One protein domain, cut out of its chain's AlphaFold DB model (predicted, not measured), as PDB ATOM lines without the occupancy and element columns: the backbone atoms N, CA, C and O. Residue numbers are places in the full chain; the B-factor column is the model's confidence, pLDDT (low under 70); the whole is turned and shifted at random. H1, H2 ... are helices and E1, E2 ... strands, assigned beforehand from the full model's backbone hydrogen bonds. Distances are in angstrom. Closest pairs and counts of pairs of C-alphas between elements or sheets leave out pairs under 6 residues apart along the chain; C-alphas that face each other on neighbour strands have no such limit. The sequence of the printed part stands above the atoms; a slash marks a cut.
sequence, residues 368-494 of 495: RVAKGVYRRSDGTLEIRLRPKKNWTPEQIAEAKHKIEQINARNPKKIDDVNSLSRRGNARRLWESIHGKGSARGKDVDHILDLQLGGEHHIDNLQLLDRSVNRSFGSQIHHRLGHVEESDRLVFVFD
ATOM      1  N   ARG A 368     -40.257  64.125   5.468       92.38
ATOM      2  CA  ARG A 368     -38.796  64.247   5.537       92.38
ATOM      3  C   ARG A 368     -38.371  65.050   6.773       92.38
ATOM      4  O   ARG A 368     -38.614  66.252   6.818       92.38
ATOM      5  N   VAL A 369     -37.645  64.414   7.694       90.25
ATOM      6  CA  VAL A 369     -37.034  65.081   8.860       90.25
ATOM      7  C   VAL A 369     -35.569  65.458   8.608       90.25
ATOM      8  O   VAL A 369     -35.146  66.540   9.000       90.25
ATOM      9  N   ALA A 370     -34.805  64.639   7.870       91.50
ATOM     10  CA  ALA A 370     -33.408  64.934   7.524       91.50
ATOM     11  C   ALA A 370     -33.008  64.423   6.125       91.50
ATOM     12  O   ALA A 370     -33.842  64.043   5.302       91.50
ATOM     13  N   LYS A 371     -31.720  64.487   5.756       90.38
ATOM     14  CA  LYS A 371     -31.230  64.055   4.428       90.38
ATOM     15  C   LYS A 371     -31.240  62.521   4.300       90.38
ATOM     16  O   LYS A 371     -30.253  61.854   4.582       90.38
ATOM     17  N   GLY A 372     -32.358  61.973   3.823       89.44
ATOM     18  CA  GLY A 372     -32.568  60.525   3.732       89.44
ATOM     19  C   GLY A 372     -33.153  59.903   5.005       89.44
ATOM     20  O   GLY A 372     -33.051  58.696   5.165       89.44
ATOM     21  N   VAL A 373     -33.741  60.717   5.888       92.12
ATOM     22  CA  VAL A 373     -34.488  60.274   7.074       92.12
ATOM     23  C   VAL A 373     -35.885  60.881   6.994       92.12
ATOM     24  O   VAL A 373     -36.023  62.098   6.817       92.12
ATOM     25  N   TYR A 374     -36.911  60.042   7.101       93.38
ATOM     26  CA  TYR A 374     -38.319  60.420   6.975       93.38
ATOM     27  C   TYR A 374     -39.113  59.805   8.131       93.38
ATOM     28  O   TYR A 374     -38.816  58.690   8.537       93.38
ATOM     29  N   ARG A 375     -40.116  60.500   8.670       92.94
ATOM     30  CA  ARG A 375     -40.989  59.980   9.730       92.94
ATOM     31  C   ARG A 375     -42.312  59.506   9.130       92.94
ATOM     32  O   ARG A 375     -42.990  60.272   8.444       92.94
ATOM     33  N   ARG A 376     -42.644  58.237   9.356       92.75
ATOM     34  CA  ARG A 376     -43.922  57.612   8.986       92.75
ATOM     35  C   ARG A 376     -45.041  58.050   9.942       92.75
ATOM     36  O   ARG A 376     -44.778  58.633  10.994       92.75
ATOM     37  N   SER A 377     -46.293  57.789   9.568       85.50
ATOM     38  CA  SER A 377     -47.489  58.159  10.347       85.50
ATOM     39  C   SER A 377     -47.623  57.422  11.687       85.50
ATOM     40  O   SER A 377     -48.279  57.930  12.591       85.50
ATOM     41  N   ASP A 378     -46.973  56.267  11.838       85.19
ATOM     42  CA  ASP A 378     -46.833  55.502  13.087       85.19
ATOM     43  C   ASP A 378     -45.706  56.027  14.006       85.19
ATOM     44  O   ASP A 378     -45.500  55.506  15.100       85.19
ATOM     45  N   GLY A 379     -44.959  57.045  13.560       86.56
ATOM     46  CA  GLY A 379     -43.795  57.607  14.246       86.56
ATOM     47  C   GLY A 379     -42.451  56.974  13.868       86.56
ATOM     48  O   GLY A 379     -41.418  57.559  14.197       86.56
ATOM     49  N   THR A 380     -42.432  55.849  13.146       91.69
ATOM     50  CA  THR A 380     -41.201  55.131  12.768       91.69
ATOM     51  C   THR A 380     -40.328  55.975  11.828       91.69
ATOM     52  O   THR A 380     -40.826  56.612  10.893       91.69
ATOM     53  N   LEU A 381     -39.010  55.978  12.055       93.19
ATOM     54  CA  LEU A 381     -38.031  56.644  11.199       93.19
ATOM     55  C   LEU A 381     -37.537  55.722  10.077       93.19
ATOM     56  O   LEU A 381     -36.889  54.702  10.294       93.19
ATOM     57  N   GLU A 382     -37.816  56.141   8.851       94.25
ATOM     58  CA  GLU A 382     -37.410  55.501   7.610       94.25
ATOM     59  C   GLU A 382     -36.060  56.055   7.127       94.25
ATOM     60  O   GLU A 382     -35.954  57.216   6.709       94.25
ATOM     61  N   ILE A 383     -35.026  55.212   7.176       93.94
ATOM     62  CA  ILE A 383     -33.649  55.523   6.790       93.94
ATOM     63  C   ILE A 383     -33.408  55.045   5.351       93.94
ATOM     64  O   ILE A 383     -33.218  53.858   5.086       93.94
ATOM     65  N   ARG A 384     -33.417  55.974   4.391       93.69
ATOM     66  CA  ARG A 384     -33.326  55.656   2.958       93.69
ATOM     67  C   ARG A 384     -31.891  55.616   2.453       93.69
ATOM     68  O   ARG A 384     -31.308  56.673   2.189       93.69
ATOM     69  N   LEU A 385     -31.335  54.419   2.281       92.06
ATOM     70  CA  LEU A 385     -30.052  54.204   1.607       92.06
ATOM     71  C   LEU A 385     -30.221  54.283   0.080       92.06
ATOM     72  O   LEU A 385     -31.321  54.126  -0.444       92.06
ATOM     73  N   ARG A 386     -29.126  54.555  -0.639       91.00
ATOM     74  CA  ARG A 386     -29.095  54.682  -2.108       91.00
ATOM     75  C   ARG A 386     -27.937  53.901  -2.740       91.00
ATOM     76  O   ARG A 386     -26.872  53.840  -2.113       91.00
ATOM     77  N   PRO A 387     -28.104  53.385  -3.974       90.19
ATOM     78  CA  PRO A 387     -27.010  52.851  -4.780       90.19
ATOM     79  C   PRO A 387     -26.041  53.955  -5.222       90.19
ATOM     80  O   PRO A 387     -26.379  55.144  -5.247       90.19
ATOM     81  N   LYS A 388     -24.836  53.561  -5.649       88.00
ATOM     82  CA  LYS A 388     -23.991  54.423  -6.493       88.00
ATOM     83  C   LYS A 388     -24.440  54.304  -7.951       88.00
ATOM     84  O   LYS A 388     -24.945  53.270  -8.368       88.00
ATOM     85  N   LYS A 389     -24.185  55.345  -8.752       86.00
ATOM     86  CA  LYS A 389     -24.545  55.400 -10.187       86.00
ATOM     87  C   LYS A 389     -23.934  54.282 -11.048       86.00
ATOM     88  O   LYS A 389     -24.379  54.090 -12.170       86.00
ATOM     89  N   ASN A 390     -22.887  53.626 -10.557       88.44
ATOM     90  CA  ASN A 390     -22.085  52.634 -11.267       88.44
ATOM     91  C   ASN A 390     -22.103  51.258 -10.575       88.44
ATOM     92  O   ASN A 390     -21.116  50.531 -10.660       88.44
ATOM     93  N   TRP A 391     -23.168  50.937  -9.834       88.25
ATOM     94  CA  TRP A 391     -23.352  49.594  -9.282       88.25
ATOM     95  C   TRP A 391     -23.899  48.628 -10.318       88.25
ATOM     96  O   TRP A 391     -24.752  48.988 -11.128       88.25
ATOM     97  N   THR A 392     -23.396  47.399 -10.268       89.50
ATOM     98  CA  THR A 392     -23.918  46.287 -11.057       89.50
ATOM     99  C   THR A 392     -25.237  45.771 -10.452       89.50
ATOM    100  O   THR A 392     -25.533  46.069  -9.285       89.50
ATOM    101  N   PRO A 393     -26.046  44.990 -11.195       83.06
ATOM    102  CA  PRO A 393     -27.261  44.377 -10.656       83.06
ATOM    103  C   PRO A 393     -26.999  43.525  -9.406       83.06
ATOM    104  O   PRO A 393     -27.796  43.540  -8.472       83.06
ATOM    105  N   GLU A 394     -25.849  42.853  -9.339       79.38
ATOM    106  CA  GLU A 394     -25.450  41.994  -8.218       79.38
ATOM    107  C   GLU A 394     -25.113  42.828  -6.973       79.38
ATOM    108  O   GLU A 394     -25.532  42.485  -5.870       79.38
ATOM    109  N   GLN A 395     -24.438  43.974  -7.138       85.44
ATOM    110  CA  GLN A 395     -24.209  44.930  -6.045       85.44
ATOM    111  C   GLN A 395     -25.520  45.556  -5.543       85.44
ATOM    112  O   GLN A 395     -25.644  45.857  -4.358       85.44
ATOM    113  N   ILE A 396     -26.509  45.746  -6.423       82.44
ATOM    114  CA  ILE A 396     -27.855  46.208  -6.050       82.44
ATOM    115  C   ILE A 396     -28.628  45.108  -5.302       82.44
ATOM    116  O   ILE A 396     -29.304  45.413  -4.320       82.44
ATOM    117  N   ALA A 397     -28.504  43.843  -5.710       78.44
ATOM    118  CA  ALA A 397     -29.117  42.705  -5.026       78.44
ATOM    119  C   ALA A 397     -28.505  42.468  -3.632       78.44
ATOM    120  O   ALA A 397     -29.237  42.389  -2.650       78.44
ATOM    121  N   GLU A 398     -27.173  42.452  -3.516       83.31
ATOM    122  CA  GLU A 398     -26.465  42.312  -2.233       83.31
ATOM    123  C   GLU A 398     -26.792  43.476  -1.274       83.31
ATOM    124  O   GLU A 398     -26.999  43.276  -0.076       83.31
ATOM    125  N   ALA A 399     -26.933  44.695  -1.810       86.00
ATOM    126  CA  ALA A 399     -27.388  45.860  -1.056       86.00
ATOM    127  C   ALA A 399     -28.839  45.730  -0.551       86.00
ATOM    128  O   ALA A 399     -29.118  46.095   0.593       86.00
ATOM    129  N   LYS A 400     -29.761  45.214  -1.375       84.25
ATOM    130  CA  LYS A 400     -31.159  44.964  -0.979       84.25
ATOM    131  C   LYS A 400     -31.242  43.888   0.100       84.25
ATOM    132  O   LYS A 400     -31.827  44.143   1.153       84.25
ATOM    133  N   HIS A 401     -30.530  42.779  -0.088       82.38
ATOM    134  CA  HIS A 401     -30.479  41.703   0.893       82.38
ATOM    135  C   HIS A 401     -29.922  42.164   2.249       82.38
ATOM    136  O   HIS A 401     -30.493  41.863   3.296       82.38
ATOM    137  N   LYS A 402     -28.876  43.005   2.262       87.56
ATOM    138  CA  LYS A 402     -28.386  43.597   3.518       87.56
ATOM    139  C   LYS A 402     -29.434  44.476   4.219       87.56
ATOM    140  O   LYS A 402     -29.467  44.510   5.446       87.56
ATOM    141  N   ILE A 403     -30.311  45.166   3.487       87.56
ATOM    142  CA  ILE A 403     -31.407  45.939   4.097       87.56
ATOM    143  C   ILE A 403     -32.492  45.035   4.693       87.56
ATOM    144  O   ILE A 403     -32.977  45.323   5.789       87.56
ATOM    145  N   GLU A 404     -32.834  43.932   4.029       84.88
ATOM    146  CA  GLU A 404     -33.749  42.912   4.562       84.88
ATOM    147  C   GLU A 404     -33.212  42.335   5.880       84.88
ATOM    148  O   GLU A 404     -33.911  42.356   6.896       84.88
ATOM    149  N   GLN A 405     -31.940  41.924   5.897       87.38
ATOM    150  CA  GLN A 405     -31.250  41.418   7.086       87.38
ATOM    151  C   GLN A 405     -31.208  42.441   8.240       87.38
ATOM    152  O   GLN A 405     -31.458  42.075   9.389       87.38
ATOM    153  N   ILE A 406     -30.895  43.714   7.955       87.38
ATOM    154  CA  ILE A 406     -30.873  44.788   8.966       87.38
ATOM    155  C   ILE A 406     -32.266  44.966   9.579       87.38
ATOM    156  O   ILE A 406     -32.388  44.998  10.801       87.38
ATOM    157  N   ASN A 407     -33.313  45.037   8.752       88.56
ATOM    158  CA  ASN A 407     -34.690  45.208   9.218       88.56
ATOM    159  C   ASN A 407     -35.180  44.011  10.044       88.56
ATOM    160  O   ASN A 407     -35.792  44.206  11.094       88.56
ATOM    161  N   ALA A 408     -34.865  42.783   9.616       82.88
ATOM    162  CA  ALA A 408     -35.210  41.558  10.339       82.88
ATOM    163  C   ALA A 408     -34.574  41.485  11.742       82.88
ATOM    164  O   ALA A 408     -35.131  40.850  12.635       82.88
ATOM    165  N   ARG A 409     -33.441  42.169  11.964       84.50
ATOM    166  CA  ARG A 409     -32.760  42.258  13.269       84.50
ATOM    167  C   ARG A 409     -33.228  43.440  14.148       84.50
ATOM    168  O   ARG A 409     -32.620  43.682  15.183       84.50
ATOM    169  N   ASN A 410     -34.324  44.129  13.790       86.31
ATOM    170  CA  ASN A 410     -34.986  45.192  14.577       86.31
ATOM    171  C   ASN A 410     -34.029  46.323  15.043       86.31
ATOM    172  O   ASN A 410     -33.737  46.443  16.239       86.31
ATOM    173  N   PRO A 411     -33.517  47.144  14.105       89.75
ATOM    174  CA  PRO A 411     -32.373  48.025  14.324       89.75
ATOM    175  C   PRO A 411     -32.696  49.212  15.246       89.75
ATOM    176  O   PRO A 411     -33.741  49.851  15.115       89.75
ATOM    177  N   LYS A 412     -31.758  49.559  16.137       89.06
ATOM    178  CA  LYS A 412     -31.876  50.676  17.096       89.06
ATOM    179  C   LYS A 412     -30.569  51.447  17.190       89.06
ATOM    180  O   LYS A 412     -29.515  50.838  17.303       89.06
ATOM    181  N   LYS A 413     -30.615  52.778  17.181       88.00
ATOM    182  CA  LYS A 413     -29.400  53.591  17.309       88.00
ATOM    183  C   LYS A 413     -28.745  53.365  18.677       88.00
ATOM    184  O   LYS A 413     -29.408  53.562  19.687       88.00
ATOM    185  N   ILE A 414     -27.449  53.058  18.690       82.25
ATOM    186  CA  ILE A 414     -26.607  53.089  19.897       82.25
ATOM    187  C   ILE A 414     -25.660  54.291  19.809       82.25
ATOM    188  O   ILE A 414     -24.938  54.438  18.820       82.25
ATOM    189  N   ASP A 415     -25.655  55.148  20.833       73.00
ATOM    190  CA  ASP A 415     -24.776  56.326  20.884       73.00
ATOM    191  C   ASP A 415     -23.358  56.005  21.397       73.00
ATOM    192  O   ASP A 415     -22.385  56.528  20.849       73.00
ATOM    193  N   ASP A 416     -23.194  55.095  22.371       68.06
ATOM    194  CA  ASP A 416     -21.862  54.608  22.767       68.06
ATOM    195  C   ASP A 416     -21.377  53.441  21.895       68.06
ATOM    196  O   ASP A 416     -21.262  52.288  22.307       68.06
ATOM    197  N   VAL A 417     -21.007  53.764  20.659       60.88
ATOM    198  CA  VAL A 417     -20.334  52.816  19.756       60.88
ATOM    199  C   VAL A 417     -18.922  52.450  20.269       60.88
ATOM    200  O   VAL A 417     -18.327  51.477  19.808       60.88
ATOM    201  N   ASN A 418     -18.361  53.195  21.233       54.75
ATOM    202  CA  ASN A 418     -16.974  53.051  21.691       54.75
ATOM    203  C   ASN A 418     -16.768  52.003  22.797       54.75
ATOM    204  O   ASN A 418     -15.615  51.702  23.118       54.75
ATOM    205  N   SER A 419     -17.830  51.425  23.358       51.84
ATOM    206  CA  SER A 419     -17.778  50.163  24.119       51.84
ATOM    207  C   SER A 419     -17.984  48.928  23.226       51.84
ATOM    208  O   SER A 419     -17.486  47.845  23.539       51.84
ATOM    209  N   LEU A 420     -18.641  49.083  22.070       50.09
ATOM    210  CA  LEU A 420     -18.853  48.006  21.094       50.09
ATOM    211  C   LEU A 420     -17.647  47.803  20.158       50.09
ATOM    212  O   LEU A 420     -17.266  46.671  19.867       50.09
ATOM    213  N   SER A 421     -17.012  48.887  19.706       50.50
ATOM    214  CA  SER A 421     -15.957  48.852  18.677       50.50
ATOM    215  C   SER A 421     -14.600  48.313  19.145       50.50
ATOM    216  O   SER A 421     -13.755  47.992  18.310       50.50
ATOM    217  N   ARG A 422     -14.378  48.163  20.460       50.28
ATOM    218  CA  ARG A 422     -13.123  47.620  21.025       50.28
ATOM    219  C   ARG A 422     -12.983  46.104  20.882       50.28
ATOM    220  O   ARG A 422     -11.888  45.594  21.077       50.28
ATOM    221  N   ARG A 423     -14.058  45.394  20.516       53.44
ATOM    222  CA  ARG A 423     -14.181  43.920  20.494       53.44
ATOM    223  C   ARG A 423     -13.374  43.222  19.372       53.44
ATOM    224  O   ARG A 423     -13.788  42.215  18.816       53.44
ATOM    225  N   GLY A 424     -12.202  43.752  19.023       62.31
ATOM    226  CA  GLY A 424     -11.269  43.155  18.069       62.31
ATOM    227  C   GLY A 424     -11.555  43.470  16.596       62.31
ATOM    228  O   GLY A 424     -12.252  44.417  16.236       62.31
ATOM    229  N   ASN A 425     -10.973  42.677  15.696       79.12
ATOM    230  CA  ASN A 425     -11.015  42.920  14.252       79.12
ATOM    231  C   ASN A 425     -11.911  41.882  13.559       79.12
ATOM    232  O   ASN A 425     -11.543  40.711  13.488       79.12
ATOM    233  N   ALA A 426     -13.048  42.318  13.006       84.12
ATOM    234  CA  ALA A 426     -14.034  41.449  12.353       84.12
ATOM    235  C   ALA A 426     -13.430  40.552  11.256       84.12
ATOM    236  O   ALA A 426     -13.777  39.379  11.148       84.12
ATOM    237  N   ARG A 427     -12.453  41.053  10.487       83.94
ATOM    238  CA  ARG A 427     -11.754  40.249   9.474       83.94
ATOM    239  C   ARG A 427     -10.882  39.155  10.095       83.94
ATOM    240  O   ARG A 427     -10.800  38.075   9.520       83.94
ATOM    241  N   ARG A 428     -10.246  39.404  11.248       82.75
ATOM    242  CA  ARG A 428      -9.503  38.357  11.976       82.75
ATOM    243  C   ARG A 428     -10.450  37.286  12.508       82.75
ATOM    244  O   ARG A 428     -10.160  36.120  12.291       82.75
ATOM    245  N   LEU A 429     -11.577  37.680  13.110       78.12
ATOM    246  CA  LEU A 429     -12.604  36.755  13.612       78.12
ATOM    247  C   LEU A 429     -13.204  35.894  12.485       78.12
ATOM    248  O   LEU A 429     -13.394  34.692  12.642       78.12
ATOM    249  N   TRP A 430     -13.434  36.484  11.309       84.12
ATOM    250  CA  TRP A 430     -13.861  35.735  10.128       84.12
ATOM    251  C   TRP A 430     -12.792  34.750   9.639       84.12
ATOM    252  O   TRP A 430     -13.097  33.582   9.408       84.12
ATOM    253  N   GLU A 431     -11.541  35.203   9.481       85.19
ATOM    254  CA  GLU A 431     -10.437  34.377   8.970       85.19
ATOM    255  C   GLU A 431      -9.912  33.336   9.980       85.19
ATOM    256  O   GLU A 431      -9.248  32.390   9.559       85.19
ATOM    257  N   SER A 432     -10.219  33.450  11.279       77.06
ATOM    258  CA  SER A 432      -9.939  32.398  12.270       77.06
ATOM    259  C   SER A 432     -10.929  31.233  12.212       77.06
ATOM    260  O   SER A 432     -10.553  30.124  12.566       77.06
ATOM    261  N   ILE A 433     -12.161  31.467  11.742       72.88
ATOM    262  CA  ILE A 433     -13.186  30.422  11.565       72.88
ATOM    263  C   ILE A 433     -13.140  29.845  10.142       72.88
ATOM    264  O   ILE A 433     -13.025  28.641   9.952       72.88
ATOM    265  N   HIS A 434     -13.156  30.708   9.123       77.44
ATOM    266  CA  HIS A 434     -13.231  30.312   7.709       77.44
ATOM    267  C   HIS A 434     -11.857  30.124   7.043       77.44
ATOM    268  O   HIS A 434     -11.763  29.969   5.826       77.44
ATOM    269  N   GLY A 435     -10.773  30.193   7.817       76.19
ATOM    270  CA  GLY A 435      -9.404  30.106   7.322       76.19
ATOM    271  C   GLY A 435      -8.862  31.407   6.714       76.19
ATOM    272  O   GLY A 435      -9.586  32.289   6.232       76.19
ATOM    273  N   LYS A 436      -7.530  31.517   6.735       85.88
ATOM    274  CA  LYS A 436      -6.771  32.695   6.295       85.88
ATOM    275  C   LYS A 436      -7.000  32.990   4.812       85.88
ATOM    276  O   LYS A 436      -6.757  32.151   3.952       85.88
ATOM    277  N   GLY A 437      -7.403  34.220   4.503       81.12
ATOM    278  CA  GLY A 437      -7.685  34.661   3.138       81.12
ATOM    279  C   GLY A 437      -9.069  34.294   2.585       81.12
ATOM    280  O   GLY A 437      -9.349  34.672   1.450       81.12
ATOM    281  N   SER A 438      -9.958  33.660   3.356       84.50
ATOM    282  CA  SER A 438     -11.374  33.455   2.976       84.50
ATOM    283  C   SER A 438     -12.086  34.763   2.595       84.50
ATOM    284  O   SER A 438     -12.862  34.811   1.647       84.50
ATOM    285  N   ALA A 439     -11.731  35.873   3.248       83.69
ATOM    286  CA  ALA A 439     -12.183  37.225   2.917       83.69
ATOM    287  C   ALA A 439     -11.397  37.900   1.762       83.69
ATOM    288  O   ALA A 439     -11.107  39.107   1.803       83.69
ATOM    289  N   ARG A 440     -10.947  37.150   0.747       84.25
ATOM    290  CA  ARG A 440     -10.250  37.712  -0.430       84.25
ATOM    291  C   ARG A 440     -11.260  38.359  -1.386       84.25
ATOM    292  O   ARG A 440     -12.364  37.867  -1.578       84.25
ATOM    293  N   GLY A 441     -10.895  39.500  -1.973       82.94
ATOM    294  CA  GLY A 441     -11.770  40.280  -2.864       82.94
ATOM    295  C   GLY A 441     -12.830  41.120  -2.138       82.94
ATOM    296  O   GLY A 441     -12.890  42.324  -2.371       82.94
ATOM    297  N   LYS A 442     -13.591  40.518  -1.219       87.75
ATOM    298  CA  LYS A 442     -14.632  41.177  -0.409       87.75
ATOM    299  C   LYS A 442     -14.083  41.917   0.826       87.75
ATOM    300  O   LYS A 442     -12.881  41.862   1.124       87.75
ATOM    301  N   ASP A 443     -14.959  42.638   1.524       87.19
ATOM    302  CA  ASP A 443     -14.738  43.127   2.893       87.19
ATOM    303  C   ASP A 443     -15.646  42.332   3.856       87.19
ATOM    304  O   ASP A 443     -16.783  42.011   3.514       87.19
ATOM    305  N   VAL A 444     -15.142  42.010   5.053       87.25
ATOM    306  CA  VAL A 444     -15.962  41.461   6.150       87.25
ATOM    307  C   VAL A 444     -16.623  42.633   6.857       87.25
ATOM    308  O   VAL A 444     -15.925  43.580   7.226       87.25
ATOM    309  N   ASP A 445     -17.934  42.569   7.055       87.19
ATOM    310  CA  ASP A 445     -18.684  43.588   7.788       87.19
ATOM    311  C   ASP A 445     -19.837  42.979   8.585       87.19
ATOM    312  O   ASP A 445     -20.246  41.843   8.339       87.19
ATOM    313  N   HIS A 446     -20.369  43.744   9.533       88.38
ATOM    314  CA  HIS A 446     -21.471  43.293  10.361       88.38
ATOM    315  C   HIS A 446     -22.793  43.222   9.576       88.38
ATOM    316  O   HIS A 446     -23.036  44.013   8.663       88.38
ATOM    317  N   ILE A 447     -23.670  42.279   9.916       85.94
ATOM    318  CA  ILE A 447     -25.005  42.141   9.324       85.94
ATOM    319  C   ILE A 447     -25.890  43.282   9.832       85.94
ATOM    320  O   ILE A 447     -26.332  44.114   9.040       85.94
ATOM    321  N   LEU A 448     -26.049  43.375  11.153       88.31
ATOM    322  CA  LEU A 448     -26.509  44.573  11.848       88.31
ATOM    323  C   LEU A 448     -25.280  45.376  12.300       88.31
ATOM    324  O   LEU A 448     -24.422  44.837  12.995       88.31
ATOM    325  N   ASP A 449     -25.185  46.645  11.901       87.25
ATOM    326  CA  ASP A 449     -24.084  47.550  12.273       87.25
ATOM    327  C   ASP A 449     -24.014  47.740  13.806       87.25
ATOM    328  O   ASP A 449     -25.048  47.765  14.477       87.25
ATOM    329  N   LEU A 450     -22.814  47.926  14.370       85.62
ATOM    330  CA  LEU A 450     -22.634  48.244  15.795       85.62
ATOM    331  C   LEU A 450     -23.372  49.542  16.180       85.62
ATOM    332  O   LEU A 450     -23.923  49.644  17.271       85.62
ATOM    333  N   GLN A 451     -23.467  50.512  15.259       86.50
ATOM    334  CA  GLN A 451     -24.264  51.731  15.449       86.50
ATOM    335  C   GLN A 451     -25.785  51.474  15.519       86.50
ATOM    336  O   GLN A 451     -26.540  52.385  15.863       86.50
ATOM    337  N   LEU A 452     -26.236  50.268  15.159       87.75
ATOM    338  CA  LEU A 452     -27.638  49.847  15.069       87.75
ATOM    339  C   LEU A 452     -28.021  48.757  16.091       87.75
ATOM    340  O   LEU A 452     -29.080  48.141  15.952       87.75
ATOM    341  N   GLY A 453     -27.176  48.523  17.102       83.00
ATOM    342  CA  GLY A 453     -27.377  47.485  18.119       83.00
ATOM    343  C   GLY A 453     -26.792  46.123  17.743       83.00
ATOM    344  O   GLY A 453     -27.100  45.127  18.389       83.00
ATOM    345  N   GLY A 454     -25.969  46.061  16.694       82.44
ATOM    346  CA  GLY A 454     -25.230  44.860  16.326       82.44
ATOM    347  C   GLY A 454     -24.112  44.528  17.311       82.44
ATOM    348  O   GLY A 454     -23.485  45.412  17.893       82.44
ATOM    349  N   GLU A 455     -23.821  43.236  17.443       80.50
ATOM    350  CA  GLU A 455     -22.697  42.737  18.233       80.50
ATOM    351  C   GLU A 455     -21.532  42.303  17.340       80.50
ATOM    352  O   GLU A 455     -21.718  41.883  16.196       80.50
ATOM    353  N   HIS A 456     -20.316  42.368  17.874       77.50
ATOM    354  CA  HIS A 456     -19.115  41.864  17.207       77.50
ATOM    355  C   HIS A 456     -18.982  40.356  17.469       77.50
ATOM    356  O   HIS A 456     -18.283  39.920  18.380       77.50
ATOM    357  N   HIS A 457     -19.762  39.573  16.723       76.50
ATOM    358  CA  HIS A 457     -19.843  38.112  16.811       76.50
ATOM    359  C   HIS A 457     -19.958  37.509  15.406       76.50
ATOM    360  O   HIS A 457     -20.499  38.158  14.511       76.50
ATOM    361  N   ILE A 458     -19.486  36.273  15.200       76.88
ATOM    362  CA  ILE A 458     -19.417  35.648  13.868       76.88
ATOM    363  C   ILE A 458     -20.802  35.518  13.199       76.88
ATOM    364  O   ILE A 458     -20.932  35.851  12.025       76.88
ATOM    365  N   ASP A 459     -21.857  35.214  13.965       77.75
ATOM    366  CA  ASP A 459     -23.270  35.162  13.515       77.75
ATOM    367  C   ASP A 459     -23.857  36.540  13.122       77.75
ATOM    368  O   ASP A 459     -24.988  36.669  12.629       77.75
ATOM    369  N   ASN A 460     -23.108  37.610  13.389       84.06
ATOM    370  CA  ASN A 460     -23.383  38.965  12.938       84.06
ATOM    371  C   ASN A 460     -22.329  39.465  11.942       84.06
ATOM    372  O   ASN A 460     -22.315  40.658  11.686       84.06
ATOM    373  N   LEU A 461     -21.490  38.611  11.347       87.38
ATOM    374  CA  LEU A 461     -20.577  38.971  10.255       87.38
ATOM    375  C   LEU A 461     -21.023  38.365   8.919       87.38
ATOM    376  O   LEU A 461     -21.601  37.285   8.864       87.38
ATOM    377  N   GLN A 462     -20.711  39.054   7.821       87.94
ATOM    378  CA  GLN A 462     -20.865  38.541   6.458       87.94
ATOM    379  C   GLN A 462     -19.798  39.109   5.511       87.94
ATOM    380  O   GLN A 462     -19.173  40.138   5.785       87.94
ATOM    381  N   LEU A 463     -19.619  38.456   4.360       89.44
ATOM    382  CA  LEU A 463     -18.774  38.942   3.268       89.44
ATOM    383  C   LEU A 463     -19.591  39.760   2.263       89.44
ATOM    384  O   LEU A 463     -20.361  39.197   1.483       89.44
ATOM    385  N   LEU A 464     -19.326  41.065   2.202       85.69
ATOM    386  CA  LEU A 464     -19.956  42.001   1.266       85.69
ATOM    387  C   LEU A 464     -18.962  42.498   0.205       85.69
ATOM    388  O   LEU A 464     -17.750  42.560   0.444       85.69
ATOM    389  N   ASP A 465     -19.456  42.932  -0.954       90.94
ATOM    390  CA  ASP A 465     -18.658  43.745  -1.865       90.94
ATOM    391  C   ASP A 465     -18.150  45.019  -1.167       90.94
ATOM    392  O   ASP A 465     -18.843  45.696  -0.398       90.94
ATOM    393  N   ARG A 466     -16.909  45.386  -1.492       87.50
ATOM    394  CA  ARG A 466     -16.209  46.529  -0.902       87.50
ATOM    395  C   ARG A 466     -16.894  47.849  -1.210       87.50
ATOM    396  O   ARG A 466     -16.889  48.752  -0.371       87.50
ATOM    397  N   SER A 467     -17.462  48.001  -2.407       88.00
ATOM    398  CA  SER A 467     -18.195  49.215  -2.736       88.00
ATOM    399  C   SER A 467     -19.558  49.254  -2.055       88.00
ATOM    400  O   SER A 467     -19.957  50.362  -1.690       88.00
ATOM    401  N   VAL A 468     -20.267  48.131  -1.907       87.31
ATOM    402  CA  VAL A 468     -21.539  48.088  -1.166       87.31
ATOM    403  C   VAL A 468     -21.288  48.451   0.297       87.31
ATOM    404  O   VAL A 468     -21.807  49.466   0.764       87.31
ATOM    405  N   ASN A 469     -20.385  47.727   0.968       88.38
ATOM    406  CA  ASN A 469     -20.054  47.905   2.383       88.38
ATOM    407  C   ASN A 469     -19.704  49.364   2.731       88.38
ATOM    408  O   ASN A 469     -20.404  50.040   3.486       88.38
ATOM    409  N   ARG A 470     -18.662  49.904   2.087       86.06
ATOM    410  CA  ARG A 470     -18.155  51.262   2.358       86.06
ATOM    411  C   ARG A 470     -19.185  52.348   2.038       86.06
ATOM    412  O   ARG A 470     -19.114  53.448   2.581       86.06
ATOM    413  N   SER A 471     -20.138  52.052   1.152       88.62
ATOM    414  CA  SER A 471     -21.250  52.948   0.838       88.62
ATOM    415  C   SER A 471     -22.428  52.811   1.791       88.62
ATOM    416  O   SER A 471     -23.249  53.720   1.799       88.62
ATOM    417  N   PHE A 472     -22.549  51.715   2.544       85.19
ATOM    418  CA  PHE A 472     -23.579  51.506   3.561       85.19
ATOM    419  C   PHE A 472     -23.159  52.145   4.884       85.19
ATOM    420  O   PHE A 472     -23.859  53.047   5.335       85.19
ATOM    421  N   GLY A 473     -21.989  51.802   5.438       83.56
ATOM    422  CA  GLY A 473     -21.528  52.343   6.728       83.56
ATOM    423  C   GLY A 473     -21.513  53.879   6.770       83.56
ATOM    424  O   GLY A 473     -22.160  54.490   7.617       83.56
ATOM    425  N   SER A 474     -20.902  54.538   5.773       87.94
ATOM    426  CA  SER A 474     -20.932  56.012   5.649       87.94
ATOM    427  C   SER A 474     -22.360  56.576   5.547       87.94
ATOM    428  O   SER A 474     -22.674  57.624   6.111       87.94
ATOM    429  N   GLN A 475     -23.252  55.872   4.848       91.75
ATOM    430  CA  GLN A 475     -24.644  56.275   4.659       91.75
ATOM    431  C   GLN A 475     -25.531  56.071   5.895       91.75
ATOM    432  O   GLN A 475     -26.519  56.795   6.037       91.75
ATOM    433  N   ILE A 476     -25.218  55.096   6.742       89.06
ATOM    434  CA  ILE A 476     -25.879  54.852   8.025       89.06
ATOM    435  C   ILE A 476     -25.394  55.914   9.018       89.06
ATOM    436  O   ILE A 476     -26.197  56.709   9.509       89.06
ATOM    437  N   HIS A 477     -24.074  56.030   9.184       87.69
ATOM    438  CA  HIS A 477     -23.408  56.996  10.059       87.69
ATOM    439  C   HIS A 477     -23.921  58.436   9.875       87.69
ATOM    440  O   HIS A 477     -24.362  59.080  10.826       87.69
ATOM    441  N   HIS A 478     -23.961  58.938   8.633       88.00
ATOM    442  CA  HIS A 478     -24.436  60.298   8.338       88.00
ATOM    443  C   HIS A 478     -25.950  60.519   8.521       88.00
ATOM    444  O   HIS A 478     -26.405  61.658   8.403       88.00
ATOM    445  N   ARG A 479     -26.747  59.470   8.765       90.25
ATOM    446  CA  ARG A 479     -28.202  59.574   8.976       90.25
ATOM    447  C   ARG A 479     -28.610  59.390  10.436       90.25
ATOM    448  O   ARG A 479     -29.569  60.029  10.857       90.25
ATOM    449  N   LEU A 480     -27.856  58.610  11.213       88.31
ATOM    450  CA  LEU A 480     -28.097  58.416  12.649       88.31
ATOM    451  C   LEU A 480     -27.862  59.678  13.501       88.31
ATOM    452  O   LEU A 480     -28.388  59.767  14.604       88.31
ATOM    453  N   GLY A 481     -27.162  60.694  12.985       84.56
ATOM    454  CA  GLY A 481     -26.997  61.997  13.656       84.56
ATOM    455  C   GLY A 481     -28.279  62.839  13.814       84.56
ATOM    456  O   GLY A 481     -28.208  63.964  14.302       84.56
ATOM    457  N   HIS A 482     -29.437  62.328  13.380       80.19
ATOM    458  CA  HIS A 482     -30.766  62.937  13.545       80.19
ATOM    459  C   HIS A 482     -31.805  61.926  14.066       80.19
ATOM    460  O   HIS A 482     -32.983  62.000  13.718       80.19
ATOM    461  N   VAL A 483     -31.332  60.938  14.823       86.31
ATOM    462  CA  VAL A 483     -32.096  59.816  15.370       86.31
ATOM    463  C   VAL A 483     -31.797  59.746  16.868       86.31
ATOM    464  O   VAL A 483     -30.647  59.945  17.265       86.31
ATOM    465  N   GLU A 484     -32.798  59.448  17.689       86.94
ATOM    466  CA  GLU A 484     -32.628  59.172  19.121       86.94
ATOM    467  C   GLU A 484     -32.623  57.654  19.387       86.94
ATOM    468  O   GLU A 484     -33.196  56.885  18.617       86.94
ATOM    469  N   GLU A 485     -32.020  57.198  20.489       83.94
ATOM    470  CA  GLU A 485     -31.999  55.769  20.886       83.94
ATOM    471  C   GLU A 485     -33.412  55.164  21.068       83.94
ATOM    472  O   GLU A 485     -33.616  53.957  20.932       83.94
ATOM    473  N   SER A 486     -34.416  56.010  21.328       85.44
ATOM    474  CA  SER A 486     -35.824  55.623  21.476       85.44
ATOM    475  C   SER A 486     -36.637  55.616  20.170       85.44
ATOM    476  O   SER A 486     -37.779  55.143  20.178       85.44
ATOM    477  N   ASP A 487     -36.091  56.104  19.049       89.06
ATOM    478  CA  ASP A 487     -36.772  56.054  17.751       89.06
ATOM    479  C   ASP A 487     -36.778  54.622  17.186       89.06
ATOM    480  O   ASP A 487     -35.753  53.942  17.120       89.06
ATOM    481  N   ARG A 488     -37.936  54.168  16.690       91.06
ATOM    482  CA  ARG A 488     -38.030  52.924  15.904       91.06
ATOM    483  C   ARG A 488     -37.478  53.165  14.505       91.06
ATOM    484  O   ARG A 488     -37.893  54.129  13.860       91.06
ATOM    485  N   LEU A 489     -36.598  52.288  14.021       92.69
ATOM    486  CA  LEU A 489     -35.932  52.449  12.726       92.69
ATOM    487  C   LEU A 489     -36.398  51.398  11.716       92.69
ATOM    488  O   LEU A 489     -36.583  50.231  12.048       92.69
ATOM    489  N   VAL A 490     -36.519  51.809  10.456       92.94
ATOM    490  CA  VAL A 490     -36.659  50.905   9.309       92.94
ATOM    491  C   VAL A 490     -35.803  51.418   8.160       92.94
ATOM    492  O   VAL A 490     -35.827  52.602   7.827       92.94
ATOM    493  N   PHE A 491     -35.027  50.539   7.544       93.56
ATOM    494  CA  PHE A 491     -34.166  50.873   6.421       93.56
ATOM    495  C   PHE A 491     -34.865  50.559   5.100       93.56
ATOM    496  O   PHE A 491     -35.562  49.556   4.966       93.56
ATOM    497  N   VAL A 492     -34.687  51.435   4.115       90.94
ATOM    498  CA  VAL A 492     -35.274  51.307   2.773       90.94
ATOM    499  C   VAL A 492     -34.198  51.610   1.738       90.94
ATOM    500  O   VAL A 492     -33.352  52.477   1.956       90.94
ATOM    501  N   PHE A 493     -34.222  50.908   0.609       88.50
ATOM    502  CA  PHE A 493     -33.279  51.107  -0.487       88.50
ATOM    503  C   PHE A 493     -33.963  51.824  -1.664       88.50
ATOM    504  O   PHE A 493     -34.833  51.258  -2.318       88.50
ATOM    505  N   ASP A 494     -33.581  53.078  -1.929       77.94
ATOM    506  CA  ASP A 494     -34.015  53.854  -3.106       77.94
ATOM    507  C   ASP A 494     -33.232  53.365  -4.363       77.94
ATOM    508  O   ASP A 494     -32.365  54.090  -4.868       77.94
TER     509      ASP A 494
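What this domain is: This is residues 368 to 494 of the 495 residues of the protein "HNH endonuclease" of Scrofimicrobium canadense (UniProt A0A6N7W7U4). A small, strongly turned wall of four strands, E1 E2 E3 E6, stands at one end with helices H1 and H4 over one face and no named helix over the other; H4 reaches from it to a second, smaller part, the hairpin of E4 and E5 with helix H3 beside it at the far end. The loop of residues 447 to 460 folds back between the two parts, and the short helix H2 sits in a stretch apart from the other named elements. The printed part has 127 residues with four named helices and six named strands, along the chain E1 E2 E3 H1 H2 H3 E4 E5 H4 E6; the larger sheet, in the order E1, E2, E3, E6, is mixed, the smaller antiparallel, and the class is mixed, helices and strands. The whole is compact, with a radius of gyration of the C-alphas of 14.8 A, and spans 48 by 36 by 21 A.

How they stand to each other: The larger sheet begins with a meander, each strand the antiparallel neighbour of the one before: E1, residues 368 to 370, E2, residues 373 to 375, and E3, residues 381 to 385. E1 and E2 form a hairpin, with N 369 and O 373 3.0 A apart, and E2 and E3 another, with N 382 and O 374 2.8 A apart, within hydrogen-bond range. E6, residues 489 to 493, is an edge strand parallel to E3 at 29 degrees, with N 383 and O 490 2.8 A apart. From edge to edge the strands' lines turn by 99 degrees. H1, residues 393 to 408, and H4, residues 466 to 480, lie on the same face of this sheet, as two layers, helices on one face of a sheet. H1 is over E6 at a height over the sheet of 7.5 A and runs along the strands, at 12 degrees to E6 on the local plane; the closest C-alphas, of Asn 407 and Val 490, are 6.0 A apart. H4, at a height of 9.5 A, is over E3 and only just over E2, with 3 C-alphas falling on E2, and runs only just along the strands, at 29.7 degrees to E3 on the local plane; the closest C-alphas of H4 and E3, of Gln 475 and Leu 385, are 6.5 A apart. H1 and H4 only just touch, with 3 pairs of C-alphas within 8 A, through residues 395 to 399 of H1 and residue 468 of H4; the closest C-alphas, of Ala 399 and Val 468, are 6.3 A apart, and the helices run the same way at a steep tilt of 42 degrees. E4, residues 443 to 446, and E5, residues 461 to 464, form an antiparallel hairpin at 139 degrees, with N 462 and O 445 2.9 A apart. The closest C-alphas of E4 and H4, of Asp 443 and Arg 466, are 5.3 A apart. H3, residues 426 to 433, comes closest to E4 with the C-alphas of Arg 427 and Val 444, 5.5 A apart. H2, residues 417 to 420, is apart from H1, H3 and H4. Every O i to N i+4 pair of H1 is within hydrogen-bond range, against 3 of 4 in H3 and 8 of 11 in H4; H2 is too short for such a pair.

Where its parts are: E1 begins at C-alpha 368, (-38.796, 64.247, 5.537). E3 is 12.7 A long and E6 13.5 A, while E1, E2, E4 and E5 are 5.8, 7.0, 10.1 and 9.5 A. H1 is 22.6 A long, starting at C-alpha 393, (-27.261, 44.377, -10.656), and H4 is 21.6 A; H3 is 11.1 A and H2 5.2 A. E6 ends at C-alpha 493, (-33.279, 51.107, -0.487).

The domain as a whole: The two C-alphas farthest apart, of Ser 377 and Lys 436, are 48.2 A apart. The printed part has no cut. The link from E4 to E5, 14 residues, is long. The mean pLDDT of the printed part is 84.0, and residues 416 to 424 are under 70.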